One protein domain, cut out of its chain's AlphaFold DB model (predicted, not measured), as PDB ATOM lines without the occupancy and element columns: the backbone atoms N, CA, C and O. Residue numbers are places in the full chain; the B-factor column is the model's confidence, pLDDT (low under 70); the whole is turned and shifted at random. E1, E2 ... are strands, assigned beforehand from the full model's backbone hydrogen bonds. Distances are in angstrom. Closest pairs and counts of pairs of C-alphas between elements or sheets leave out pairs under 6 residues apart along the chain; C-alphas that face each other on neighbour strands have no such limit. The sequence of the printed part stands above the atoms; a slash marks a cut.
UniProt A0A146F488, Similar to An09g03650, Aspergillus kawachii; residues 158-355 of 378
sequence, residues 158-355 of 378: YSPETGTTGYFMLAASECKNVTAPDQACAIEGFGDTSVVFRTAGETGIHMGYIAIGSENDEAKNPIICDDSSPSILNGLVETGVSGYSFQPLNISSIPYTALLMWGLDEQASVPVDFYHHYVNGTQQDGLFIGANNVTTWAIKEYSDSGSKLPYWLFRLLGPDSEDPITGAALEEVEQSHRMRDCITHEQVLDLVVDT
ATOM      1  N   TYR A 158      19.785  -8.026  12.931       95.69
ATOM      2  CA  TYR A 158      18.414  -7.696  12.552       95.69
ATOM      3  C   TYR A 158      18.337  -7.023  11.178       95.69
ATOM      4  O   TYR A 158      19.050  -6.055  10.895       95.69
ATOM      5  N   SER A 159      17.423  -7.514  10.343       97.31
ATOM      6  CA  SER A 159      17.076  -6.933   9.053       97.31
ATOM      7  C   SER A 159      15.667  -6.331   9.109       97.31
ATOM      8  O   SER A 159      14.691  -7.076   9.223       97.31
ATOM      9  N   PRO A 160      15.515  -5.000   8.957       96.69
ATOM     10  CA  PRO A 160      14.196  -4.370   8.926       96.69
ATOM     11  C   PRO A 160      13.371  -4.748   7.686       96.69
ATOM     12  O   PRO A 160      12.169  -4.511   7.671       96.69
ATOM     13  N   GLU A 161      13.995  -5.305   6.641       97.00
ATOM     14  CA  GLU A 161      13.292  -5.742   5.427       97.00
ATOM     15  C   GLU A 161      12.519  -7.044   5.646       97.00
ATOM     16  O   GLU A 161      11.429  -7.211   5.101       97.00
ATOM     17  N   THR A 162      13.077  -7.961   6.441       96.25
ATOM     18  CA  THR A 162      12.457  -9.257   6.744       96.25
ATOM     19  C   THR A 162      11.761  -9.273   8.099       96.25
ATOM     20  O   THR A 162      10.944 -10.157   8.325       96.25
ATOM     21  N   GLY A 163      12.067  -8.323   8.992       96.31
ATOM     22  CA  GLY A 163      11.589  -8.344  10.378       96.31
ATOM     23  C   GLY A 163      12.238  -9.451  11.211       96.31
ATOM     24  O   GLY A 163      11.688  -9.859  12.230       96.31
ATOM     25  N   THR A 164      13.392  -9.963  10.768       97.06
ATOM     26  CA  THR A 164      14.067 -11.110  11.383       97.06
ATOM     27  C   THR A 164      15.559 -10.870  11.570       97.06
ATOM     28  O   THR A 164      16.159  -9.995  10.939       97.06
ATOM     29  N   THR A 165      16.182 -11.655  12.442       96.62
ATOM     30  CA  THR A 165      17.639 -11.672  12.619       96.62
ATOM     31  C   THR A 165      18.296 -12.787  11.815       96.62
ATOM     32  O   THR A 165      17.658 -13.765  11.427       96.62
ATOM     33  N   GLY A 166      19.615 -12.691  11.639       94.81
ATOM     34  CA  GLY A 166      20.425 -13.873  11.338       94.81
ATOM     35  C   GLY A 166      20.352 -14.921  12.460       94.81
ATOM     36  O   GLY A 166      19.910 -14.616  13.573       94.81
ATOM     37  N   TYR A 167      20.816 -16.138  12.167       94.88
ATOM     38  CA  TYR A 167      20.862 -17.225  13.144       94.88
ATOM     39  C   TYR A 167      21.819 -16.913  14.296       94.88
ATOM     40  O   TYR A 167      22.937 -16.436  14.082       94.88
ATOM     41  N   PHE A 168      21.390 -17.233  15.509       93.00
ATOM     42  CA  PHE A 168      22.216 -17.271  16.706       93.00
ATOM     43  C   PHE A 168      21.920 -18.542  17.508       93.00
ATOM     44  O   PHE A 168      21.054 -19.335  17.139       93.00
ATOM     45  N   MET A 169      22.690 -18.755  18.566       91.25
ATOM     46  CA  MET A 169      22.593 -19.908  19.459       91.25
ATOM     47  C   MET A 169      22.610 -19.400  20.896       91.25
ATOM     48  O   MET A 169      23.081 -18.287  21.158       91.25
ATOM     49  N   LEU A 170      22.104 -20.202  21.823       90.56
ATOM     50  CA  LEU A 170      22.282 -19.944  23.247       90.56
ATOM     51  C   LEU A 170      23.527 -20.687  23.694       90.56
ATOM     52  O   LEU A 170      23.774 -21.814  23.271       90.56
ATOM     53  N   ALA A 171      24.303 -20.063  24.566       88.56
ATOM     54  CA  ALA A 171      25.446 -20.706  25.178       88.56
ATOM     55  C   ALA A 171      25.467 -20.410  26.672       88.56
ATOM     56  O   ALA A 171      25.152 -19.299  27.105       88.56
ATOM     57  N   ALA A 172      25.871 -21.405  27.455       85.06
ATOM     58  CA  ALA A 172      26.274 -21.170  28.825       85.06
ATOM     59  C   ALA A 172      27.593 -20.394  28.810       85.06
ATOM     60  O   ALA A 172      28.586 -20.859  28.254       85.06
ATOM     61  N   SER A 173      27.597 -19.200  29.392       81.56
ATOM     62  CA  SER A 173      28.788 -18.366  29.487       81.56
ATOM     63  C   SER A 173      28.892 -17.716  30.857       81.56
ATOM     64  O   SER A 173      27.889 -17.343  31.458       81.56
ATOM     65  N   GLU A 174      30.124 -17.605  31.344       74.75
ATOM     66  CA  GLU A 174      30.489 -17.109  32.667       74.75
ATOM     67  C   GLU A 174      29.716 -17.801  33.807       74.75
ATOM     68  O   GLU A 174      29.483 -17.210  34.867       74.75
ATOM     69  N   CYS A 175      29.332 -19.068  33.621       76.69
ATOM     70  CA  CYS A 175      28.558 -19.796  34.616       76.69
ATOM     71  C   CYS A 175      29.403 -20.096  35.855       76.69
ATOM     72  O   CYS A 175      30.617 -20.321  35.796       76.69
ATOM     73  N   LYS A 176      28.749 -20.100  37.022       71.31
ATOM     74  CA  LYS A 176      29.401 -20.373  38.306       71.31
ATOM     75  C   LYS A 176      28.733 -21.525  39.018       71.31
ATOM     76  O   LYS A 176      27.535 -21.499  39.287       71.31
ATOM     77  N   ASN A 177      29.546 -22.499  39.398       79.19
ATOM     78  CA  ASN A 177      29.120 -23.558  40.292       79.19
ATOM     79  C   ASN A 177      29.396 -23.132  41.733       79.19
ATOM     80  O   ASN A 177      30.513 -23.270  42.226       79.19
ATOM     81  N   VAL A 178      28.384 -22.615  42.423       74.69
ATOM     82  CA  VAL A 178      28.534 -22.092  43.794       74.69
ATOM     83  C   VAL A 178      28.922 -23.161  44.821       74.69
ATOM     84  O   VAL A 178      29.346 -22.825  45.924       74.69
ATOM     85  N   THR A 179      28.810 -24.441  44.456       75.50
ATOM     86  CA  THR A 179      29.193 -25.579  45.302       75.50
ATOM     87  C   THR A 179      30.624 -26.067  45.046       75.50
ATOM     88  O   THR A 179      31.211 -26.719  45.912       75.50
ATOM     89  N   ALA A 180      31.217 -25.744  43.889       75.19
ATOM     90  CA  ALA A 180      32.582 -26.142  43.556       75.19
ATOM     91  C   ALA A 180      33.616 -25.262  44.290       75.19
ATOM     92  O   ALA A 180      33.462 -24.038  44.321       75.19
ATOM     93  N   PRO A 181      34.712 -25.834  44.831       82.88
ATOM     94  CA  PRO A 181      35.745 -25.068  45.541       82.88
ATOM     95  C   PRO A 181      36.397 -23.948  44.716       82.88
ATOM     96  O   PRO A 181      36.829 -22.944  45.276       82.88
ATOM     97  N   ASP A 182      36.488 -24.126  43.400       84.06
ATOM     98  CA  ASP A 182      37.043 -23.171  42.436       84.06
ATOM     99  C   ASP A 182      35.961 -22.413  41.649       84.06
ATOM    100  O   ASP A 182      36.282 -21.625  40.762       84.06
ATOM    101  N   GLN A 183      34.686 -22.639  41.983       79.69
ATOM    102  CA  GLN A 183      33.508 -22.126  41.285       79.69
ATOM    103  C   GLN A 183      33.427 -22.498  39.796       79.69
ATOM    104  O   GLN A 183      32.600 -21.934  39.075       79.69
ATOM    105  N   ALA A 184      34.251 -23.442  39.328       80.81
ATOM    106  CA  ALA A 184      34.315 -23.795  37.921       80.81
ATOM    107  C   ALA A 184      33.010 -24.454  37.468       80.81
ATOM    108  O   ALA A 184      32.494 -25.390  38.086       80.81
ATOM    109  N   CYS A 185      32.483 -23.954  36.359       82.06
ATOM    110  CA  CYS A 185      31.297 -24.486  35.727       82.06
ATOM    111  C   CYS A 185      31.678 -25.470  34.617       82.06
ATOM    112  O   CYS A 185      32.469 -25.151  33.731       82.06
ATOM    113  N   ALA A 186      31.124 -26.681  34.681       86.44
ATOM    114  CA  ALA A 186      31.451 -27.758  33.746       86.44
ATOM    115  C   ALA A 186      30.923 -27.524  32.320       86.44
ATOM    116  O   ALA A 186      31.451 -28.119  31.385       86.44
ATOM    117  N   ILE A 187      29.914 -26.663  32.165       86.88
ATOM    118  CA  ILE A 187      29.221 -26.409  30.894       86.88
ATOM    119  C   ILE A 187      29.616 -25.090  30.238       86.88
ATOM    120  O   ILE A 187      28.955 -24.646  29.307       86.88
ATOM    121  N   GLU A 188      30.671 -24.434  30.722       87.81
ATOM    122  CA  GLU A 188      31.125 -23.172  30.142       87.81
ATOM    123  C   GLU A 188      31.413 -23.335  28.637       87.81
ATOM    124  O   GLU A 188      32.218 -24.171  28.216       87.81
ATOM    125  N   GLY A 189      30.749 -22.515  27.826       85.81
ATOM    126  CA  GLY A 189      30.813 -22.527  26.369       85.81
ATOM    127  C   GLY A 189      29.941 -23.581  25.689       85.81
ATOM    128  O   GLY A 189      29.994 -23.669  24.464       85.81
ATOM    129  N   PHE A 190      29.167 -24.384  26.426       91.06
ATOM    130  CA  PHE A 190      28.262 -25.366  25.827       91.06
ATOM    131  C   PHE A 190      27.044 -24.654  25.250       91.06
ATOM    132  O   PHE A 190      26.471 -23.767  25.884       91.06
ATOM    133  N   GLY A 191      26.666 -25.048  24.035       90.81
ATOM    134  CA  GLY A 191      25.526 -24.466  23.334       90.81
ATOM    135  C   GLY A 191      24.218 -25.233  23.518       90.81
ATOM    136  O   GLY A 191      24.195 -26.343  24.061       90.81
ATOM    137  N   ASP A 192      23.144 -24.641  23.010       93.25
ATOM    138  CA  ASP A 192      21.798 -25.191  23.066       93.25
ATOM    139  C   ASP A 192      21.601 -26.490  22.275       93.25
ATOM    140  O   ASP A 192      22.366 -26.828  21.376       93.25
ATOM    141  N   THR A 193      20.558 -27.222  22.650       93.44
ATOM    142  CA  THR A 193      20.049 -28.421  21.985       93.44
ATOM    143  C   THR A 193      18.532 -28.492  22.176       93.44
ATOM    144  O   THR A 193      17.990 -27.919  23.129       93.44
ATOM    145  N   SER A 194      17.820 -29.203  21.307       93.38
ATOM    146  CA  SER A 194      16.396 -29.490  21.465       93.38
ATOM    147  C   SER A 194      16.175 -30.864  22.088       93.38
ATOM    148  O   SER A 194      16.716 -31.882  21.655       93.38
ATOM    149  N   VAL A 195      15.305 -30.914  23.094       92.19
ATOM    150  CA  VAL A 195      14.819 -32.166  23.673       92.19
ATOM    151  C   VAL A 195      13.329 -32.282  23.401       92.19
ATOM    152  O   VAL A 195      12.552 -31.353  23.623       92.19
ATOM    153  N   VAL A 196      12.929 -33.438  22.881       91.50
ATOM    154  CA  VAL A 196      11.582 -33.664  22.357       91.50
ATOM    155  C   VAL A 196      10.741 -34.497  23.315       91.50
ATOM    156  O   VAL A 196      11.212 -35.511  23.834       91.50
ATOM    157  N   PHE A 197       9.465 -34.149  23.481       87.31
ATOM    158  CA  PHE A 197       8.525 -35.041  24.153       87.31
ATOM    159  C   PHE A 197       7.927 -36.032  23.165       87.31
ATOM    160  O   PHE A 197       7.497 -35.684  22.064       87.31
ATOM    161  N   ARG A 198       7.882 -37.297  23.582       81.81
ATOM    162  CA  ARG A 198       7.204 -38.363  22.848       81.81
ATOM    163  C   ARG A 198       6.135 -38.967  23.735       81.81
ATOM    164  O   ARG A 198       6.431 -39.791  24.598       81.81
ATOM    165  N   THR A 199       4.891 -38.572  23.506       79.25
ATOM    166  CA  THR A 199       3.744 -39.194  24.162       79.25
ATOM    167  C   THR A 199       3.530 -40.589  23.586       79.25
ATOM    168  O   THR A 199       3.467 -40.783  22.370       79.25
ATOM    169  N   ALA A 200       3.424 -41.593  24.457       77.94
ATOM    170  CA  ALA A 200       3.150 -42.957  24.025       77.94
ATOM    171  C   ALA A 200       1.802 -43.025  23.285       77.94
ATOM    172  O   ALA A 200       0.770 -42.642  23.827       77.94
ATOM    173  N   GLY A 201       1.816 -43.549  22.058       80.06
ATOM    174  CA  GLY A 201       0.616 -43.691  21.226       80.06
ATOM    175  C   GLY A 201       0.338 -42.517  20.285       80.06
ATOM    176  O   GLY A 201      -0.535 -42.646  19.429       80.06
ATOM    177  N   GLU A 202       1.097 -41.423  20.370       81.00
ATOM    178  CA  GLU A 202       1.015 -40.325  19.407       81.00
ATOM    179  C   GLU A 202       2.028 -40.502  18.273       81.00
ATOM    180  O   GLU A 202       3.163 -40.945  18.465       81.00
ATOM    181  N   THR A 203       1.611 -40.150  17.057       79.81
ATOM    182  CA  THR A 203       2.510 -40.056  15.908       79.81
ATOM    183  C   THR A 203       2.969 -38.613  15.745       79.81
ATOM    184  O   THR A 203       2.139 -37.728  15.537       79.81
ATOM    185  N   GLY A 204       4.280 -38.388  15.775       82.94
ATOM    186  CA  GLY A 204       4.883 -37.081  15.509       82.94
ATOM    187  C   GLY A 204       5.652 -36.519  16.697       82.94
ATOM    188  O   GLY A 204       5.790 -37.170  17.730       82.94
ATOM    189  N   ILE A 205       6.198 -35.323  16.492       90.00
ATOM    190  CA  ILE A 205       6.867 -34.540  17.524       90.00
ATOM    191  C   ILE A 205       6.188 -33.176  17.519       90.00
ATOM    192  O   ILE A 205       6.300 -32.445  16.538       90.00
ATOM    193  N   HIS A 206       5.442 -32.888  18.580       90.69
ATOM    194  CA  HIS A 206       4.567 -31.712  18.640       90.69
ATOM    195  C   HIS A 206       5.028 -30.680  19.661       90.69
ATOM    196  O   HIS A 206       4.624 -29.528  19.575       90.69
ATOM    197  N   MET A 207       5.877 -31.084  20.608       93.19
ATOM    198  CA  MET A 207       6.373 -30.216  21.666       93.19
ATOM    199  C   MET A 207       7.725 -30.694  22.199       93.19
ATOM    200  O   MET A 207       8.100 -31.867  22.083       93.19
ATOM    201  N   GLY A 208       8.432 -29.778  22.847       93.81
ATOM    202  CA  GLY A 208       9.728 -30.024  23.459       93.81
ATOM    203  C   GLY A 208      10.237 -28.787  24.183       93.81
ATOM    204  O   GLY A 208       9.513 -27.804  24.357       93.81
ATOM    205  N   TYR A 209      11.492 -28.833  24.600       94.81
ATOM    206  CA  TYR A 209      12.178 -27.704  25.212       94.81
ATOM    207  C   TYR A 209      13.589 -27.545  24.675       94.81
ATOM    208  O   TYR A 209      14.173 -28.467  24.105       94.81
ATOM    209  N   ILE A 210      14.109 -26.337  24.848       95.56
ATOM    210  CA  ILE A 210      15.502 -26.013  24.596       95.56
ATOM    211  C   ILE A 210      16.281 -26.278  25.884       95.56
ATOM    212  O   ILE A 210      15.859 -25.889  26.972       95.56
ATOM    213  N   ALA A 211      17.399 -26.976  25.758       94.50
ATOM    214  CA  ALA A 211      18.332 -27.295  26.831       94.50
ATOM    215  C   ALA A 211      19.753 -26.914  26.397       94.50
ATOM    216  O   ALA A 211      19.948 -26.445  25.282       94.50
ATOM    217  N   ILE A 212      20.744 -27.101  27.264       93.25
ATOM    218  CA  ILE A 212      22.165 -27.050  26.898       93.25
ATOM    219  C   ILE A 212      22.667 -28.492  26.756       93.25
ATOM    220  O   ILE A 212      22.366 -29.339  27.601       93.25
ATOM    221  N   GLY A 213      23.403 -28.787  25.683       92.00
ATOM    222  CA  GLY A 213      23.957 -30.127  25.451       92.00
ATOM    223  C   GLY A 213      24.904 -30.570  26.571       92.00
ATOM    224  O   GLY A 213      25.469 -29.739  27.280       92.00
ATOM    225  N   SER A 214      25.091 -31.875  26.752       90.12
ATOM    226  CA  SER A 214      26.082 -32.419  27.697       90.12
ATOM    227  C   SER A 214      27.512 -32.376  27.175       90.12
ATOM    228  O   SER A 214      28.458 -32.454  27.961       90.12
ATOM    229  N   GLU A 215      27.671 -32.231  25.863       89.75
ATOM    230  CA  GLU A 215      28.954 -32.086  25.193       89.75
ATOM    231  C   GLU A 215      28.936 -30.862  24.264       89.75
ATOM    232  O   GLU A 215      27.922 -30.494  23.656       89.75
ATOM    233  N   ASN A 216      30.082 -30.189  24.135       86.50
ATOM    234  CA  ASN A 216      30.140 -28.971  23.330       86.50
ATOM    235  C   ASN A 216      30.012 -29.247  21.819       86.50
ATOM    236  O   ASN A 216      29.552 -28.388  21.072       86.50
ATOM    237  N   ASP A 217      30.381 -30.442  21.365       87.56
ATOM    238  CA  ASP A 217      30.289 -30.882  19.970       87.56
ATOM    239  C   ASP A 217      28.908 -31.426  19.571       87.56
ATOM    240  O   ASP A 217      28.710 -31.782  18.408       87.56
ATOM    241  N   GLU A 218      27.927 -31.424  20.483       88.50
ATOM    242  CA  GLU A 218      26.529 -31.675  20.125       88.50
ATOM    243  C   GLU A 218      26.018 -30.630  19.123       88.50
ATOM    244  O   GLU A 218      26.371 -29.447  19.196       88.50
ATOM    245  N   ALA A 219      25.164 -31.065  18.193       86.88
ATOM    246  CA  ALA A 219      24.538 -30.172  17.226       86.88
ATOM    247  C   ALA A 219      23.697 -29.112  17.949       86.88
ATOM    248  O   ALA A 219      22.937 -29.441  18.854       86.88
ATOM    249  N   LYS A 220      23.855 -27.853  17.536       91.00
ATOM    250  CA  LYS A 220      23.134 -26.713  18.109       91.00
ATOM    251  C   LYS A 220      21.907 -26.386  17.280       91.00
ATOM    252  O   LYS A 220      21.941 -26.565  16.056       91.00
ATOM    253  N   ASN A 221      20.857 -25.873  17.909       93.38
ATOM    254  CA  ASN A 221      19.631 -25.512  17.218       93.38
ATOM    255  C   ASN A 221      19.680 -24.026  16.844       93.38
ATOM    256  O   ASN A 221      19.729 -23.159  17.710       93.38
ATOM    257  N   PRO A 222      19.645 -23.679  15.545       95.94
ATOM    258  CA  PRO A 222      19.569 -22.281  15.148       95.94
ATOM    259  C   PRO A 222      18.343 -21.593  15.752       95.94
ATOM    260  O   PRO A 222      17.219 -22.077  15.604       95.94
ATOM    261  N   ILE A 223      18.555 -20.433  16.363       96.81
ATOM    262  CA  ILE A 223      17.501 -19.544  16.845       96.81
ATOM    263  C   ILE A 223      17.502 -18.272  16.000       96.81
ATOM    264  O   ILE A 223      18.552 -17.765  15.599       96.81
ATOM    265  N   ILE A 224      16.309 -17.761  15.719       96.88
ATOM    266  CA  ILE A 224      16.093 -16.427  15.164       96.88
ATOM    267  C   ILE A 224      15.218 -15.610  16.097       96.88
ATOM    268  O   ILE A 224      14.407 -16.152  16.852       96.88
ATOM    269  N   CYS A 225      15.343 -14.297  15.970       97.25
ATOM    270  CA  CYS A 225      14.303 -13.388  16.389       97.25
ATOM    271  C   CYS A 225      13.415 -13.038  15.190       97.25
ATOM    272  O   CYS A 225      13.944 -12.808  14.098       97.25
ATOM    273  N   ASP A 226      12.096 -13.021  15.382       96.75
ATOM    274  CA  ASP A 226      11.104 -12.700  14.348       96.75
ATOM    275  C   ASP A 226       9.969 -11.847  14.935       96.75
ATOM    276  O   ASP A 226       9.197 -12.320  15.768       96.75
ATOM    277  N   ASP A 227       9.850 -10.596  14.478       94.75
ATOM    278  CA  ASP A 227       8.828  -9.649  14.948       94.75
ATOM    279  C   ASP A 227       7.400 -10.031  14.503       94.75
ATOM    280  O   ASP A 227       6.420  -9.486  15.016       94.75
ATOM    281  N   SER A 228       7.261 -10.937  13.531       94.31
ATOM    282  CA  SER A 228       5.970 -11.408  13.017       94.31
ATOM    283  C   SER A 228       5.459 -12.678  13.702       94.31
ATOM    284  O   SER A 228       4.295 -13.050  13.520       94.31
ATOM    285  N   SER A 229       6.307 -13.337  14.492       93.69
ATOM    286  CA  SER A 229       5.963 -14.570  15.193       93.69
ATOM    287  C   SER A 229       5.193 -14.287  16.495       93.69
ATOM    288  O   SER A 229       5.389 -13.243  17.123       93.69
ATOM    289  N   PRO A 230       4.324 -15.212  16.958       90.81
ATOM    290  CA  PRO A 230       3.669 -15.108  18.266       90.81
ATOM    291  C   PRO A 230       4.637 -15.012  19.457       90.81
ATOM    292  O   PRO A 230       4.227 -14.594  20.538       90.81
ATOM    293  N   SER A 231       5.898 -15.412  19.271       93.12
ATOM    294  CA  SER A 231       6.998 -15.163  20.201       93.12
ATOM    295  C   SER A 231       8.135 -14.465  19.474       93.12
ATOM    296  O   SER A 231       8.419 -14.789  18.321       93.12
ATOM    297  N   ILE A 232       8.846 -13.576  20.171       94.12
ATOM    298  CA  ILE A 232      10.021 -12.922  19.595       94.12
ATOM    299  C   ILE A 232      11.119 -13.931  19.248       94.12
ATOM    300  O   ILE A 232      11.918 -13.642  18.372       94.12
ATOM    301  N   LEU A 233      11.174 -15.100  19.901       96.75
ATOM    302  CA  LEU A 233      12.162 -16.144  19.624       96.75
ATOM    303  C   LEU A 233      11.538 -17.308  18.859       96.75
ATOM    304  O   LEU A 233      10.478 -17.808  19.230       96.75
ATOM    305  N   ASN A 234      12.250 -17.802  17.846       97.75
ATOM    306  CA  ASN A 234      11.898 -19.031  17.143       97.75
ATOM    307  C   ASN A 234      13.122 -19.936  17.025       97.75
ATOM    308  O   ASN A 234      14.176 -19.496  16.571       97.75
ATOM    309  N   GLY A 235      12.977 -21.201  17.407       97.12
ATOM    310  CA  GLY A 235      14.034 -22.207  17.326       97.12
ATOM    311  C   GLY A 235      13.766 -23.189  16.197       97.12
ATOM    312  O   GLY A 235      12.630 -23.628  16.017       97.12
ATOM    313  N   LEU A 236      14.799 -23.549  15.439       96.81
ATOM    314  CA  LEU A 236      14.729 -24.618  14.450       96.81
ATOM    315  C   LEU A 236      14.779 -25.970  15.174       96.81
ATOM    316  O   LEU A 236      15.845 -26.421  15.590       96.81
ATOM    317  N   VAL A 237      13.624 -26.611  15.325       95.56
ATOM    318  CA  VAL A 237      13.445 -27.822  16.147       95.56
ATOM    319  C   VAL A 237      12.843 -28.969  15.344       95.56
ATOM    320  O   VAL A 237      12.255 -28.763  14.276       95.56
ATOM    321  N   GLU A 238      12.984 -30.195  15.846       92.25
ATOM    322  CA  GLU A 238      12.402 -31.381  15.228       92.25
ATOM    323  C   GLU A 238      10.877 -31.368  15.330       92.25
ATOM    324  O   GLU A 238      10.303 -31.322  16.410       92.25
ATOM    325  N   THR A 239      10.205 -31.525  14.196       89.81
ATOM    326  CA  THR A 239       8.735 -31.627  14.097       89.81
ATOM    327  C   THR A 239       8.285 -32.967  13.502       89.81
ATOM    328  O   THR A 239       7.120 -33.185  13.176       89.81
ATOM    329  N   GLY A 240       9.217 -33.914  13.354       85.06
ATOM    330  CA  GLY A 240       8.964 -35.255  12.834       85.06
ATOM    331  C   GLY A 240      10.237 -36.097  12.737       85.06
ATOM    332  O   GLY A 240      11.296 -35.696  13.204       85.06
ATOM    333  N   VAL A 241      10.157 -37.269  12.094       77.62
ATOM    334  CA  VAL A 241      11.297 -38.211  11.960       77.62
ATOM    335  C   VAL A 241      12.488 -37.600  11.201       77.62
ATOM    336  O   VAL A 241      13.629 -37.990  11.432       77.62
ATOM    337  N   SER A 242      12.228 -36.637  10.315       81.88
ATOM    338  CA  SER A 242      13.249 -35.923   9.535       81.88
ATOM    339  C   SER A 242      12.886 -34.460   9.250       81.88
ATOM    340  O   SER A 242      13.491 -33.837   8.382       81.88
ATOM    341  N   GLY A 243      11.843 -33.937   9.903       89.69
ATOM    342  CA  GLY A 243      11.331 -32.590   9.664       89.69
ATOM    343  C   GLY A 243      11.877 -31.616  10.694       89.69
ATOM    344  O   GLY A 243      11.811 -31.905  11.886       89.69
ATOM    345  N   TYR A 244      12.365 -30.468  10.233       94.19
ATOM    346  CA  TYR A 244      12.742 -29.342  11.079       94.19
ATOM    347  C   TYR A 244      11.953 -28.119  10.643       94.19
ATOM    348  O   TYR A 244      11.754 -27.897   9.447       94.19
ATOM    349  N   SER A 245      11.496 -27.330  11.603       96.00
ATOM    350  CA  SER A 245      10.866 -26.044  11.322       96.00
ATOM    351  C   SER A 245      11.113 -25.072  12.462       96.00
ATOM    352  O   SER A 245      11.372 -25.485  13.593       96.00
ATOM    353  N   PHE A 246      11.077 -23.781  12.142       97.25
ATOM    354  CA  PHE A 246      11.108 -22.740  13.156       97.25
ATOM    355  C   PHE A 246       9.793 -22.763  13.929       97.25
ATOM    356  O   PHE A 246       8.724 -22.621  13.336       97.25
ATOM    357  N   GLN A 247       9.891 -22.972  15.236       97.56
ATOM    358  CA  GLN A 247       8.761 -22.979  16.155       97.56
ATOM    359  C   GLN A 247       8.911 -21.841  17.169       97.56
ATOM    360  O   GLN A 247      10.033 -21.609  17.633       97.56
ATOM    361  N   PRO A 248       7.813 -21.161  17.551       97.38
ATOM    362  CA  PRO A 248       7.847 -20.146  18.596       97.38
ATOM    363  C   PRO A 248       8.359 -20.732  19.913       97.38
ATOM    364  O   PRO A 248       7.866 -21.768  20.368       97.38
ATOM    365  N   LEU A 249       9.332 -20.058  20.523       97.62
ATOM    366  CA  LEU A 249       9.889 -20.425  21.822       97.62
ATOM    367  C   LEU A 249       9.263 -19.557  22.911       97.62
ATOM    368  O   LEU A 249       9.375 -18.334  22.870       97.62
ATOM    369  N   ASN A 250       8.629 -20.177  23.896       97.50
ATOM    370  CA  ASN A 250       7.961 -19.498  25.001       97.50
ATOM    371  C   ASN A 250       8.316 -20.145  26.336       97.50
ATOM    372  O   ASN A 250       8.755 -21.290  26.382       97.50
ATOM    373  N   ILE A 251       8.099 -19.425  27.430       96.12
ATOM    374  CA  ILE A 251       8.241 -19.987  28.770       96.12
ATOM    375  C   ILE A 251       6.970 -20.755  29.131       96.12
ATOM    376  O   ILE A 251       5.863 -20.271  28.896       96.12
ATOM    377  N   SER A 252       7.104 -21.942  29.720       95.38
ATOM    378  CA  SER A 252       5.953 -22.635  30.311       95.38
ATOM    379  C   SER A 252       5.299 -21.770  31.388       95.38
ATOM    380  O   SER A 252       5.977 -21.274  32.285       95.38
ATOM    381  N   SER A 253       3.973 -21.644  31.362       93.38
ATOM    382  CA  SER A 253       3.224 -20.920  32.397       93.38
ATOM    383  C   SER A 253       3.205 -21.626  33.758       93.38
ATOM    384  O   SER A 253       2.624 -21.095  34.701       93.38
ATOM    385  N   ILE A 254       3.774 -22.832  33.862       89.31
ATOM    386  CA  ILE A 254       3.873 -23.612  35.098       89.31
ATOM    387  C   ILE A 254       5.097 -23.109  35.887       89.31
ATOM    388  O   ILE A 254       6.222 -23.418  35.480       89.31
ATOM    389  N   PRO A 255       4.921 -22.374  37.006       81.62
ATOM    390  CA  PRO A 255       6.007 -21.616  37.642       81.62
ATOM    391  C   PRO A 255       7.202 -22.464  38.096       81.62
ATOM    392  O   PRO A 255       8.346 -22.101  37.850       81.62
ATOM    393  N   TYR A 256       6.955 -23.639  38.677       78.44
ATOM    394  CA  TYR A 256       8.025 -24.502  39.186       78.44
ATOM    395  C   TYR A 256       8.863 -25.163  38.077       78.44
ATOM    396  O   TYR A 256      10.007 -25.541  38.321       78.44
ATOM    397  N   THR A 257       8.340 -25.270  36.846       83.94
ATOM    398  CA  THR A 257       9.118 -25.761  35.694       83.94
ATOM    399  C   THR A 257       9.659 -24.644  34.813       83.94
ATOM    400  O   THR A 257      10.798 -24.766  34.393       83.94
ATOM    401  N   ALA A 258       8.870 -23.604  34.508       91.88
ATOM    402  CA  ALA A 258       9.224 -22.403  33.732       91.88
ATOM    403  C   ALA A 258      10.332 -22.591  32.666       91.88
ATOM    404  O   ALA A 258      11.306 -21.838  32.606       91.88
ATOM    405  N   LEU A 259      10.197 -23.631  31.835       94.81
ATOM    406  CA  LEU A 259      11.183 -24.014  30.821       94.81
ATOM    407  C   LEU A 259      11.022 -23.176  29.554       94.81
ATOM    408  O   LEU A 259       9.906 -22.759  29.246       94.81
ATOM    409  N   LEU A 260      12.097 -23.014  28.778       96.19
ATOM    410  CA  LEU A 260      12.023 -22.494  27.411       96.19
ATOM    411  C   LEU A 260      11.564 -23.611  26.463       96.19
ATOM    412  O   LEU A 260      12.317 -24.534  26.157       96.19
ATOM    413  N   MET A 261      10.316 -23.542  26.016       96.94
ATOM    414  CA  MET A 261       9.614 -24.609  25.307       96.94
ATOM    415  C   MET A 261       9.104 -24.173  23.942       96.94
ATOM    416  O   MET A 261       8.923 -22.989  23.672       96.94
ATOM    417  N   TRP A 262       8.794 -25.155  23.106       96.88
ATOM    418  CA  TRP A 262       8.089 -24.975  21.844       96.88
ATOM    419  C   TRP A 262       6.884 -25.916  21.778       96.88
ATOM    420  O   TRP A 262       6.838 -26.934  22.473       96.88
ATOM    421  N   GLY A 263       5.896 -25.568  20.948       95.12
ATOM    422  CA  GLY A 263       4.656 -26.346  20.829       95.12
ATOM    423  C   GLY A 263       3.709 -26.201  22.027       95.12
ATOM    424  O   GLY A 263       2.901 -27.089  22.280       95.12
ATOM    425  N   LEU A 264       3.829 -25.107  22.789       95.06
ATOM    426  CA  LEU A 264       2.905 -24.781  23.875       95.06
ATOM    427  C   LEU A 264       1.608 -24.169  23.338       95.06
ATOM    428  O   LEU A 264       1.640 -23.306  22.458       95.06
ATOM    429  N   ASP A 265       0.483 -24.551  23.941       95.25
ATOM    430  CA  ASP A 265      -0.787 -23.849  23.762       95.25
ATOM    431  C   ASP A 265      -0.706 -22.421  24.324       95.25
ATOM    432  O   ASP A 265       0.008 -22.158  25.292       95.25
ATOM    433  N   GLU A 266      -1.505 -21.500  23.776       94.31
ATOM    434  CA  GLU A 266      -1.515 -20.080  24.171       94.31
ATOM    435  C   GLU A 266      -1.715 -19.879  25.685       94.31
ATOM    436  O   GLU A 266      -1.073 -19.032  26.295       94.31
ATOM    437  N   GLN A 267      -2.563 -20.695  26.318       94.75
ATOM    438  CA  GLN A 267      -2.854 -20.606  27.758       94.75
ATOM    439  C   GLN A 267      -1.728 -21.159  28.642       94.75
ATOM    440  O   GLN A 267      -1.661 -20.820  29.821       94.75
ATOM    441  N   ALA A 268      -0.875 -22.019  28.082       94.88
ATOM    442  CA  ALA A 268       0.266 -22.628  28.759       94.88
ATOM    443  C   ALA A 268       1.585 -21.889  28.465       94.88
ATOM    444  O   ALA A 268       2.657 -22.347  28.863       94.88
ATOM    445  N   SER A 269       1.503 -20.768  27.744       95.69
ATOM    446  CA  SER A 269       2.627 -20.063  27.148       95.69
ATOM    447  C   SER A 269       2.774 -18.665  27.740       95.69
ATOM    448  O   SER A 269       1.832 -17.874  27.773       95.69
ATOM    449  N   VAL A 270       3.982 -18.346  28.191       95.94
ATOM    450  CA  VAL A 270       4.394 -17.007  28.606       95.94
ATOM    451  C   VAL A 270       5.413 -16.497  27.583       95.94
ATOM    452  O   VAL A 270       6.468 -17.121  27.427       95.94
ATOM    453  N   PRO A 271       5.135 -15.379  26.890       94.38
ATOM    454  CA  PRO A 271       6.052 -14.823  25.908       94.38
ATOM    455  C   PRO A 271       7.426 -14.522  26.493       94.38
ATOM    456  O   PRO A 271       7.557 -14.003  27.606       94.38
ATOM    457  N   VAL A 272       8.450 -14.834  25.707       94.88
ATOM    458  CA  VAL A 272       9.825 -14.446  26.001       94.88
ATOM    459  C   VAL A 272      10.042 -12.992  25.597       94.88
ATOM    460  O   VAL A 272       9.508 -12.522  24.595       94.88
ATOM    461  N   ASP A 273      10.862 -12.291  26.369       95.31
ATOM    462  CA  ASP A 273      11.285 -10.926  26.107       95.31
ATOM    463  C   ASP A 273      12.802 -10.774  26.250       95.31
ATOM    464  O   ASP A 273      13.472 -11.546  26.944       95.31
ATOM    465  N   PHE A 274      13.334  -9.727  25.622       94.94
ATOM    466  CA  PHE A 274      14.697  -9.281  25.873       94.94
ATOM    467  C   PHE A 274      14.751  -8.259  27.003       94.94
ATOM    468  O   PHE A 274      13.863  -7.416  27.149       94.94
ATOM    469  N   TYR A 275      15.839  -8.292  27.763       94.94
ATOM    470  CA  TYR A 275      16.088  -7.423  28.905       94.94
ATOM    471  C   TYR A 275      17.506  -6.859  28.867       94.94
ATOM    472  O   TYR A 275      18.443  -7.483  28.366       94.94
ATOM    473  N   HIS A 276      17.663  -5.679  29.455       94.12
ATOM    474  CA  HIS A 276      18.942  -5.139  29.890       94.12
ATOM    475  C   HIS A 276      19.062  -5.286  31.402       94.12
ATOM    476  O   HIS A 276      18.098  -5.073  32.140       94.12
ATOM    477  N   HIS A 277      20.259  -5.613  31.871       91.94
ATOM    478  CA  HIS A 277      20.568  -5.650  33.294       91.94
ATOM    479  C   HIS A 277      21.065  -4.281  33.755       91.94
ATOM    480  O   HIS A 277      21.863  -3.641  33.073       91.94
ATOM    481  N   TYR A 278      20.611  -3.827  34.921       92.62
ATOM    482  CA  TYR A 278      21.119  -2.632  35.588       92.62
ATOM    483  C   TYR A 278      21.682  -3.006  36.957       92.62
ATOM    484  O   TYR A 278      21.014  -3.647  37.763       92.62
ATOM    485  N   VAL A 279      22.907  -2.563  37.236       90.94
ATOM    486  CA  VAL A 279      23.589  -2.753  38.524       90.94
ATOM    487  C   VAL A 279      23.903  -1.367  39.065       90.94
ATOM    488  O   VAL A 279      24.612  -0.587  38.426       90.94
ATOM    489  N   ASN A 280      23.319  -1.014  40.213       91.06
ATOM    490  CA  ASN A 280      23.400   0.335  40.791       91.06
ATOM    491  C   ASN A 280      23.040   1.453  39.784       91.06
ATOM    492  O   ASN A 280      23.718   2.477  39.708       91.06
ATOM    493  N   GLY A 281      22.005   1.236  38.963       92.69
ATOM    494  CA  GLY A 281      21.546   2.192  37.946       92.69
ATOM    495  C   GLY A 281      22.422   2.289  36.692       92.69
ATOM    496  O   GLY A 281      22.094   3.049  35.785       92.69
ATOM    497  N   THR A 282      23.507   1.516  36.601       94.56
ATOM    498  CA  THR A 282      24.343   1.435  35.396       94.56
ATOM    499  C   THR A 282      23.917   0.243  34.554       94.56
ATOM    500  O   THR A 282      23.927  -0.888  35.049       94.56
ATOM    501  N   GLN A 283      23.562   0.494  33.292       92.94
ATOM    502  CA  GLN A 283      23.262  -0.567  32.335       92.94
ATOM    503  C   GLN A 283      24.500  -1.432  32.114       92.94
ATOM    504  O   GLN A 283      25.614  -0.926  31.999       92.94
ATOM    505  N   GLN A 284      24.280  -2.732  32.075       89.38
ATOM    506  CA  GLN A 284      25.296  -3.728  31.835       89.38
ATOM    507  C   GLN A 284      25.312  -4.157  30.366       89.38
ATOM    508  O   GLN A 284      24.283  -4.102  29.688       89.38
ATOM    509  N   ASP A 285      26.475  -4.594  29.883       86.56
ATOM    510  CA  ASP A 285      26.653  -5.000  28.490       86.56
ATOM    511  C   ASP A 285      25.987  -6.356  28.226       86.56
ATOM    512  O   ASP A 285      26.318  -7.353  28.864       86.56
ATOM    513  N   GLY A 286      25.080  -6.400  27.252       86.81
ATOM    514  CA  GLY A 286      24.426  -7.631  26.815       86.81
ATOM    515  C   GLY A 286      22.919  -7.492  26.627       86.81
ATOM    516  O   GLY A 286      22.300  -6.476  26.970       86.81
ATOM    517  N   LEU A 287      22.343  -8.547  26.056       89.56
ATOM    518  CA  LEU A 287      20.909  -8.734  25.903       89.56
ATOM    519  C   LEU A 287      20.542 -10.067  26.550       89.56
ATOM    520  O   LEU A 287      21.081 -11.109  26.168       89.56
ATOM    521  N   PHE A 288      19.654 -10.007  27.536       91.00
ATOM    522  CA  PHE A 288      19.282 -11.140  28.378       91.00
ATOM    523  C   PHE A 288      17.907 -11.642  27.988       91.00
ATOM    524  O   PHE A 288      17.006 -10.843  27.723       91.00
ATOM    525  N   ILE A 289      17.743 -12.957  27.966       93.06
ATOM    526  CA  ILE A 289      16.455 -13.593  27.703       93.06
ATOM    527  C   ILE A 289      15.738 -13.833  29.032       93.06
ATOM    528  O   ILE A 289      16.331 -14.320  29.997       93.06
ATOM    529  N   GLY A 290      14.449 -13.505  29.078       93.31
ATOM    530  CA  GLY A 290      13.635 -13.689  30.271       93.31
ATOM    531  C   GLY A 290      12.143 -13.551  30.004       93.31
ATOM    532  O   GLY A 290      11.705 -13.408  28.864       93.31
ATOM    533  N   ALA A 291      11.359 -13.548  31.074       93.81
ATOM    534  CA  ALA A 291       9.924 -13.286  31.037       93.81
ATOM    535  C   ALA A 291       9.476 -12.631  32.347       93.81
ATOM    536  O   ALA A 291      10.092 -12.834  33.388       93.81
ATOM    537  N   ASN A 292       8.404 -11.834  32.309       93.12
ATOM    538  CA  ASN A 292       7.812 -11.203  33.498       93.12
ATOM    539  C   ASN A 292       8.811 -10.432  34.394       93.12
ATOM    540  O   ASN A 292       8.680 -10.435  35.616       93.12
ATOM    541  N   ASN A 293       9.790  -9.736  33.799       92.88
ATOM    542  CA  ASN A 293      10.884  -9.052  34.511       92.88
ATOM    543  C   ASN A 293      11.770  -9.983  35.353       92.88
ATOM    544  O   ASN A 293      12.317  -9.569  36.372       92.88
ATOM    545  N   VAL A 294      11.920 -11.227  34.917       90.00
ATOM    546  CA  VAL A 294      12.826 -12.217  35.491       90.00
ATOM    547  C   VAL A 294      13.759 -12.688  34.387       90.00
ATOM    548  O   VAL A 294      13.309 -13.018  33.291       90.00
ATOM    549  N   THR A 295      15.055 -12.712  34.679       91.06
ATOM    550  CA  THR A 295      16.127 -13.119  33.751       91.06
ATOM    551  C   THR A 295      17.098 -14.114  34.379       91.06
ATOM    552  O   THR A 295      18.090 -14.485  33.761       91.06
ATOM    553  N   THR A 296      16.828 -14.544  35.611       86.94
ATOM    554  CA  THR A 296      17.662 -15.502  36.332       86.94
ATOM    555  C   THR A 296      17.239 -16.918  35.979       86.94
ATOM    556  O   THR A 296      16.063 -17.258  36.109       86.94
ATOM    557  N   TRP A 297      18.198 -17.752  35.585       86.62
ATOM    558  CA  TRP A 297      17.957 -19.146  35.228       86.62
ATOM    559  C   TRP A 297      18.688 -20.092  36.182       86.62
ATOM    560  O   TRP A 297      19.863 -19.884  36.492       86.62
ATOM    561  N   ALA A 298      18.002 -21.146  36.624       83.88
ATOM    562  CA  ALA A 298      18.617 -22.301  37.270       83.88
ATOM    563  C   ALA A 298      18.906 -23.372  36.231       83.88
ATOM    564  O   ALA A 298      18.090 -23.583  35.337       83.88
ATOM    565  N   ILE A 299      20.023 -24.077  36.386       84.94
ATOM    566  CA  ILE A 299      20.408 -25.187  35.515       84.94
ATOM    567  C   ILE A 299      20.600 -26.456  36.339       84.94
ATOM    568  O   ILE A 299      21.237 -26.431  37.394       84.94
ATOM    569  N   LYS A 300      20.084 -27.574  35.825       85.88
ATOM    570  CA  LYS A 300      20.239 -28.910  36.402       85.88
ATOM    571  C   LYS A 300      20.523 -29.931  35.307       85.88
ATOM    572  O   LYS A 300      19.904 -29.905  34.246       85.88
ATOM    573  N   GLU A 301      21.452 -30.839  35.571       88.44
ATOM    574  CA  GLU A 301      21.741 -31.959  34.676       88.44
ATOM    575  C   GLU A 301      20.631 -33.016  34.764       88.44
ATOM    576  O   GLU A 301      20.205 -33.410  35.853       88.44
ATOM    577  N   TYR A 302      20.181 -33.493  33.609       88.00
ATOM    578  CA  TYR A 302      19.220 -34.575  33.471       88.00
ATOM    579  C   TYR A 302      19.804 -35.701  32.628       88.00
ATOM    580  O   TYR A 302      20.503 -35.494  31.638       88.00
ATOM    581  N   SER A 303      19.460 -36.921  33.029       83.38
ATOM    582  CA  SER A 303      19.704 -38.147  32.277       83.38
ATOM    583  C   SER A 303      18.446 -39.006  32.348       83.38
ATOM    584  O   SER A 303      18.324 -39.920  33.163       83.38
ATOM    585  N   ASP A 304      17.446 -38.655  31.544       78.38
ATOM    586  CA  ASP A 304      16.240 -39.467  31.434       78.38
ATOM    587  C   ASP A 304      16.418 -40.583  30.392       78.38
ATOM    588  O   ASP A 304      17.297 -40.554  29.532       78.38
ATOM    589  N   SER A 305      15.587 -41.623  30.478       67.12
ATOM    590  CA  SER A 305      15.630 -42.742  29.527       67.12
ATOM    591  C   SER A 305      15.105 -42.380  28.130       67.12
ATOM    592  O   SER A 305      15.144 -43.221  27.232       67.12
ATOM    593  N   GLY A 306      14.519 -41.187  27.972       65.19
ATOM    594  CA  GLY A 306      13.909 -40.710  26.730       65.19
ATOM    595  C   GLY A 306      14.893 -39.955  25.840       65.19
ATOM    596  O   GLY A 306      14.786 -40.023  24.611       65.19
ATOM    597  N   SER A 307      15.870 -39.289  26.445       68.88
ATOM    598  CA  SER A 307      16.963 -38.617  25.769       68.88
ATOM    599  C   SER A 307      18.080 -39.596  25.420       68.88
ATOM    600  O   SER A 307      18.380 -40.547  26.141       68.88
ATOM    601  N   LYS A 308      18.714 -39.373  24.267       71.88
ATOM    602  CA  LYS A 308      19.855 -40.186  23.822       71.88
ATOM    603  C   LYS A 308      21.142 -39.843  24.569       71.88
ATOM    604  O   LYS A 308      22.029 -40.691  24.634       71.88
ATOM    605  N   LEU A 309      21.238 -38.616  25.074       83.69
ATOM    606  CA  LEU A 309      22.392 -38.066  25.774       83.69
ATOM    607  C   LEU A 309      21.910 -37.293  27.009       83.69
ATOM    608  O   LEU A 309      20.770 -36.809  27.008       83.69
ATOM    609  N   PRO A 310      22.731 -37.180  28.064       89.94
ATOM    610  CA  PRO A 310      22.466 -36.231  29.133       89.94
ATOM    611  C   PRO A 310      22.310 -34.813  28.571       89.94
ATOM    612  O   PRO A 310      22.768 -34.504  27.474       89.94
ATOM    613  N   TYR A 311      21.652 -33.940  29.315       91.94
ATOM    614  CA  TYR A 311      21.517 -32.533  28.953       91.94
ATOM    615  C   TYR A 311      21.357 -31.693  30.211       91.94
ATOM    616  O   TYR A 311      20.977 -32.182  31.275       91.94
ATOM    617  N   TRP A 312      21.625 -30.405  30.084       91.94
ATOM    618  CA  TRP A 312      21.478 -29.427  31.146       91.94
ATOM    619  C   TRP A 312      20.199 -28.641  30.900       91.94
ATOM    620  O   TRP A 312      20.102 -27.824  29.983       91.94
ATOM    621  N   LEU A 313      19.185 -28.936  31.703       90.81
ATOM    622  CA  LEU A 313      17.899 -28.267  31.648       90.81
ATOM    623  C   LEU A 313      17.991 -26.947  32.392       90.81
ATOM    624  O   LEU A 313      18.406 -26.933  33.552       90.81
ATOM    625  N   PHE A 314      17.554 -25.864  31.756       89.69
ATOM    626  CA  PHE A 314      17.472 -24.561  32.394       89.69
ATOM    627  C   PHE A 314      16.020 -24.110  32.575       89.69
ATOM    628  O   PHE A 314      15.191 -24.258  31.675       89.69
ATOM    629  N   ARG A 315      15.713 -23.559  33.753       90.00
ATOM    630  CA  ARG A 315      14.395 -23.024  34.126       90.00
ATOM    631  C   ARG A 315      14.493 -21.594  34.630       90.00
ATOM    632  O   ARG A 315      15.460 -21.252  35.310       90.00
ATOM    633  N   LEU A 316      13.500 -20.773  34.311       90.12
ATOM    634  CA  LEU A 316      13.449 -19.383  34.754       90.12
ATOM    635  C   LEU A 316      13.012 -19.314  36.227       90.12
ATOM    636  O   LEU A 316      11.979 -19.866  36.593       90.12
ATOM    637  N   LEU A 317      13.777 -18.621  37.069       87.62
ATOM    638  CA  LEU A 317      13.521 -18.490  38.507       87.62
ATOM    639  C   LEU A 317      12.641 -17.271  38.817       87.62
ATOM    640  O   LEU A 317      13.119 -16.244  39.302       87.62
ATOM    641  N   GLY A 318      11.353 -17.366  38.489       84.50
ATOM    642  CA  GLY A 318      10.353 -16.342  38.807       84.50
ATOM    643  C   GLY A 318       9.720 -16.475  40.199       84.50
ATOM    644  O   GLY A 318      10.073 -17.373  40.966       84.50
ATOM    645  N   PRO A 319       8.762 -15.597  40.545       79.50
ATOM    646  CA  PRO A 319       7.909 -15.799  41.716       79.50
ATOM    647  C   PRO A 319       7.236 -17.176  41.674       79.50
ATOM    648  O   PRO A 319       6.850 -17.626  40.594       79.50
ATOM    649  N   ASP A 320       7.089 -17.820  42.831       78.12
ATOM    650  CA  ASP A 320       6.475 -19.148  42.970       78.12
ATOM    651  C   ASP A 320       7.232 -20.270  42.222       78.12
ATOM    652  O   ASP A 320       6.644 -21.277  41.828       78.12
ATOM    653  N   SER A 321       8.544 -20.101  42.004       77.94
ATOM    654  CA  SER A 321       9.407 -21.152  41.430       77.94
ATOM    655  C   SER A 321       9.764 -22.252  42.431       77.94
ATOM    656  O   SER A 321      10.408 -23.235  42.045       77.94
ATOM    657  N   GLU A 322       9.381 -22.085  43.699       76.94
ATOM    658  CA  GLU A 322       9.431 -23.129  44.711       76.94
ATOM    659  C   GLU A 322       8.643 -24.365  44.242       76.94
ATOM    660  O   GLU A 322       7.567 -24.264  43.648       76.94
ATOM    661  N   ASP A 323       9.152 -25.555  44.546       67.38
ATOM    662  CA  ASP A 323       8.414 -26.795  44.330       67.38
ATOM    663  C   ASP A 323       7.107 -26.761  45.153       67.38
ATOM    664  O   ASP A 323       7.148 -26.581  46.374       67.38
ATOM    665  N   PRO A 324       5.929 -26.951  44.528       63.94
ATOM    666  CA  PRO A 324       4.641 -26.847  45.212       63.94
ATOM    667  C   PRO A 324       4.391 -27.958  46.246       63.94
ATOM    668  O   PRO A 324       3.519 -27.810  47.104       63.94
ATOM    669  N   ILE A 325       5.109 -29.081  46.162       70.06
ATOM    670  CA  ILE A 325       4.999 -30.230  47.067       70.06
ATOM    671  C   ILE A 325       5.904 -30.032  48.281       70.06
ATOM    672  O   ILE A 325       5.476 -30.275  49.411       70.06
ATOM    673  N   THR A 326       7.148 -29.608  48.064       70.56
ATOM    674  CA  THR A 326       8.135 -29.474  49.146       70.56
ATOM    675  C   THR A 326       8.206 -28.064  49.731       70.56
ATOM    676  O   THR A 326       8.684 -27.894  50.853       70.56
ATOM    677  N   GLY A 327       7.718 -27.052  49.012       65.69
ATOM    678  CA  GLY A 327       7.868 -25.633  49.346       65.69
ATOM    679  C   GLY A 327       9.321 -25.154  49.312       65.69
ATOM    680  O   GLY A 327       9.614 -24.043  49.755       65.69
ATOM    681  N   ALA A 328      10.244 -25.997  48.850       63.69
ATOM    682  CA  ALA A 328      11.639 -25.643  48.717       63.69
ATOM    683  C   ALA A 328      11.806 -24.804  47.449       63.69
ATOM    684  O   ALA A 328      11.253 -25.143  46.407       63.69
ATOM    685  N   ALA A 329      12.596 -23.728  47.523       55.78
ATOM    686  CA  ALA A 329      12.936 -22.903  46.357       55.78
ATOM    687  C   ALA A 329      13.484 -23.735  45.186       55.78
ATOM    688  O   ALA A 329      13.350 -23.347  44.029       55.78
ATOM    689  N   LEU A 330      14.062 -24.896  45.509       58.25
ATOM    690  CA  LEU A 330      14.663 -25.870  44.617       58.25
ATOM    691  C   LEU A 330      14.438 -27.283  45.228       58.25
ATOM    692  O   LEU A 330      14.498 -27.414  46.452       58.25
ATOM    693  N   GLU A 331      14.159 -28.332  44.442       47.97
ATOM    694  CA  GLU A 331      13.883 -29.699  44.948       47.97
ATOM    695  C   GLU A 331      15.033 -30.255  45.823       47.97
ATOM    696  O   GLU A 331      16.188 -29.905  45.655       47.97
ATOM    697  N   GLU A 332      14.793 -31.223  46.712       37.53
ATOM    698  CA  GLU A 332      15.821 -31.820  47.604       37.53
ATOM    699  C   GLU A 332      16.878 -32.700  46.867       37.53
ATOM    700  O   GLU A 332      17.721 -33.364  47.469       37.53
ATOM    701  N   VAL A 333      16.881 -32.702  45.530       43.09
ATOM    702  CA  VAL A 333      17.988 -33.182  44.666       43.09
ATOM    703  C   VAL A 333      18.721 -32.018  43.974       43.09
ATOM    704  O   VAL A 333      19.797 -32.200  43.411       43.09
ATOM    705  N   GLU A 334      18.151 -30.821  44.081       44.56
ATOM    706  CA  GLU A 334      18.789 -29.503  44.074       44.56
ATOM    707  C   GLU A 334      19.323 -29.133  45.498       44.56
ATOM    708  O   GLU A 334      20.137 -28.228  45.606       44.56
ATOM    709  N   GLN A 335      19.015 -29.900  46.572       29.02
ATOM    710  CA  GLN A 335      19.914 -30.189  47.724       29.02
ATOM    711  C   GLN A 335      19.440 -31.342  48.662       29.02
ATOM    712  O   GLN A 335      18.544 -31.162  49.471       29.02
ATOM    713  N   SER A 336      20.142 -32.491  48.595       30.42
ATOM    714  CA  SER A 336      20.298 -33.634  49.538       30.42
ATOM    715  C   SER A 336      19.121 -34.229  50.367       30.42
ATOM    716  O   SER A 336      18.933 -33.823  51.515       30.42
ATOM    717  N   HIS A 337      18.692 -35.464  50.015       22.19
ATOM    718  CA  HIS A 337      18.947 -36.658  50.866       22.19
ATOM    719  C   HIS A 337      18.847 -38.048  50.172       22.19
ATOM    720  O   HIS A 337      17.804 -38.487  49.706       22.19
ATOM    721  N   ARG A 338      19.957 -38.802  50.281       24.00
ATOM    722  CA  ARG A 338      20.146 -40.274  50.174       24.00
ATOM    723  C   ARG A 338      19.782 -40.996  48.864       24.00
ATOM    724  O   ARG A 338      18.903 -41.851  48.828       24.00
ATOM    725  N   MET A 339      20.726 -40.934  47.927       20.66
ATOM    726  CA  MET A 339      21.314 -42.152  47.354       20.66
ATOM    727  C   MET A 339      22.825 -41.943  47.187       20.66
ATOM    728  O   MET A 339      23.270 -40.857  46.832       20.66
ATOM    729  N   ARG A 340      23.621 -42.938  47.595       23.16
ATOM    730  CA  ARG A 340      25.088 -42.880  47.549       23.16
ATOM    731  C   ARG A 340      25.560 -42.938  46.097       23.16
ATOM    732  O   ARG A 340      25.038 -43.744  45.338       23.16
ATOM    733  N   ASP A 341      26.585 -42.136  45.825       23.03
ATOM    734  CA  ASP A 341      27.419 -42.098  44.622       23.03
ATOM    735  C   ASP A 341      26.715 -41.640  43.329       23.03
ATOM    736  O   ASP A 341      26.302 -42.461  42.520       23.03
ATOM    737  N   CYS A 342      26.590 -40.309  43.165       20.30
ATOM    738  CA  CYS A 342      26.933 -39.510  41.966       20.30
ATOM    739  C   CYS A 342      26.396 -38.059  42.107       20.30
ATOM    740  O   CYS A 342      25.200 -37.825  42.032       20.30
ATOM    741  N   ILE A 343      27.311 -37.124  42.394       24.97
ATOM    742  CA  ILE A 343      27.380 -35.683  42.049       24.97
ATOM    743  C   ILE A 343      26.056 -34.903  41.784       24.97
ATOM    744  O   ILE A 343      25.397 -35.112  40.777       24.97
ATOM    745  N   THR A 344      25.759 -33.897  42.623       27.45
ATOM    746  CA  THR A 344      24.717 -32.858  42.434       27.45
ATOM    747  C   THR A 344      25.369 -31.495  42.148       27.45
ATOM    748  O   THR A 344      26.189 -31.058  42.958       27.45
ATOM    749  N   HIS A 345      25.016 -30.807  41.055       40.09
ATOM    750  CA  HIS A 345      25.548 -29.477  40.716       40.09
ATOM    751  C   HIS A 345      24.427 -28.473  40.424       40.09
ATOM    752  O   HIS A 345      23.631 -28.685  39.515       40.09
ATOM    753  N   GLU A 346      24.407 -27.373  41.178       35.44
ATOM    754  CA  GLU A 346      23.543 -26.209  40.958       35.44
ATOM    755  C   GLU A 346      24.366 -25.087  40.308       35.44
ATOM    756  O   GLU A 346      25.481 -24.782  40.755       35.44
ATOM    757  N   GLN A 347      23.838 -24.486  39.240       47.72
ATOM    758  CA  GLN A 347      24.466 -23.370  38.531       47.72
ATOM    759  C   GLN A 347      23.415 -22.312  38.189       47.72
ATOM    760  O   GLN A 347      22.337 -22.637  37.692       47.72
ATOM    761  N   VAL A 348      23.751 -21.047  38.453       46.25
ATOM    762  CA  VAL A 348      22.965 -19.882  38.027       46.25
ATOM    763  C   VAL A 348      23.626 -19.303  36.784       46.25
ATOM    764  O   VAL A 348      24.845 -19.100  36.774       46.25
ATOM    765  N   LEU A 349      22.829 -19.052  35.749       48.41
ATOM    766  CA  LEU A 349      23.289 -18.519  34.471       48.41
ATOM    767  C   LEU A 349      22.427 -17.325  34.049       48.41
ATOM    768  O   LEU A 349      21.199 -17.379  34.112       48.41
ATOM    769  N   ASP A 350      23.093 -16.286  33.555       53.31
ATOM    770  CA  ASP A 350      22.466 -15.271  32.716       53.31
ATOM    771  C   ASP A 350      22.596 -15.727  31.258       53.31
ATOM    772  O   ASP A 350      23.701 -15.883  30.737       53.31
ATOM    773  N   LEU A 351      21.469 -15.984  30.596       55.84
ATOM    774  CA  LEU A 351      21.475 -16.444  29.211       55.84
ATOM    775  C   LEU A 351      21.673 -15.246  28.275       55.84
ATOM    776  O   LEU A 351      20.784 -14.397  28.139       55.84
ATOM    777  N   VAL A 352      22.844 -15.177  27.641       59.16
ATOM    778  CA  VAL A 352      23.223 -14.089  26.731       59.16
ATOM    779  C   VAL A 352      22.998 -14.510  25.284       59.16
ATOM    780  O   VAL A 352      23.368 -15.609  24.874       59.16
ATOM    781  N   VAL A 353      22.423 -13.609  24.488       57.66
ATOM    782  CA  VAL A 353      22.339 -13.773  23.031       57.66
ATOM    783  C   VAL A 353      23.705 -13.476  22.412       57.66
ATOM    784  O   VAL A 353      24.103 -12.312  22.328       57.66
ATOM    785  N   ASP A 354      24.417 -14.508  21.956       49.12
ATOM    786  CA  ASP A 354      25.668 -14.336  21.211       49.12
ATOM    787  C   ASP A 354      25.404 -14.326  19.699       49.12
ATOM    788  O   ASP A 354      25.044 -15.333  19.083       49.12
ATOM    789  N   THR A 355      25.588 -13.166  19.070       42.22
ATOM    790  CA  THR A 355      25.565 -13.062  17.611       42.22
ATOM    791  C   THR A 355      26.953 -13.375  17.057       42.22
ATOM    792  O   THR A 355      27.846 -12.525  17.097       42.22
TER     793      THR A 355
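AT A GLANCE: This is residues 158 to 355 of the 378 residues of the protein "Similar to An09g03650" of Aspergillus kawachii (UniProt A0A146F488). Amid little regular structure, a strongly twisted, branched antiparallel sheet has two wings joined at E3: the back-and-forth meander E4 to E7, with E8; and E11 to E13. Hairpin E9 and E10 lies beside it, E1 and E14 meet only at a point, and residues 278 to 283 and 337 to 343 stick out. The 198 printed residues include fourteen strands, E1 to E14, no named helix: all strand, under half in named elements. It is compact, radius of gyration of the C-alphas 17.0 A, spanning 54 by 53 by 35 A.

HOW THE PARTS SIT: E2, residues 192 to 196, and E3, residues 208 to 213, form a hairpin; N 193 and O 211 are within hydrogen-bond range, 2.8 A. E12, residues 311 to 316, lies on E3's other side, N 312 and O 212 2.8 A apart.

IN THESE COORDINATES: E2 begins at C-alpha 192 (21.798, -25.191, 23.066); E12 ends at C-alpha 316 (13.449, -19.383, 34.754).

THE WHOLE: The printed part has no cut, a long link at residues 317 to 346, and pLDDT under 70 at residues 327 to 355.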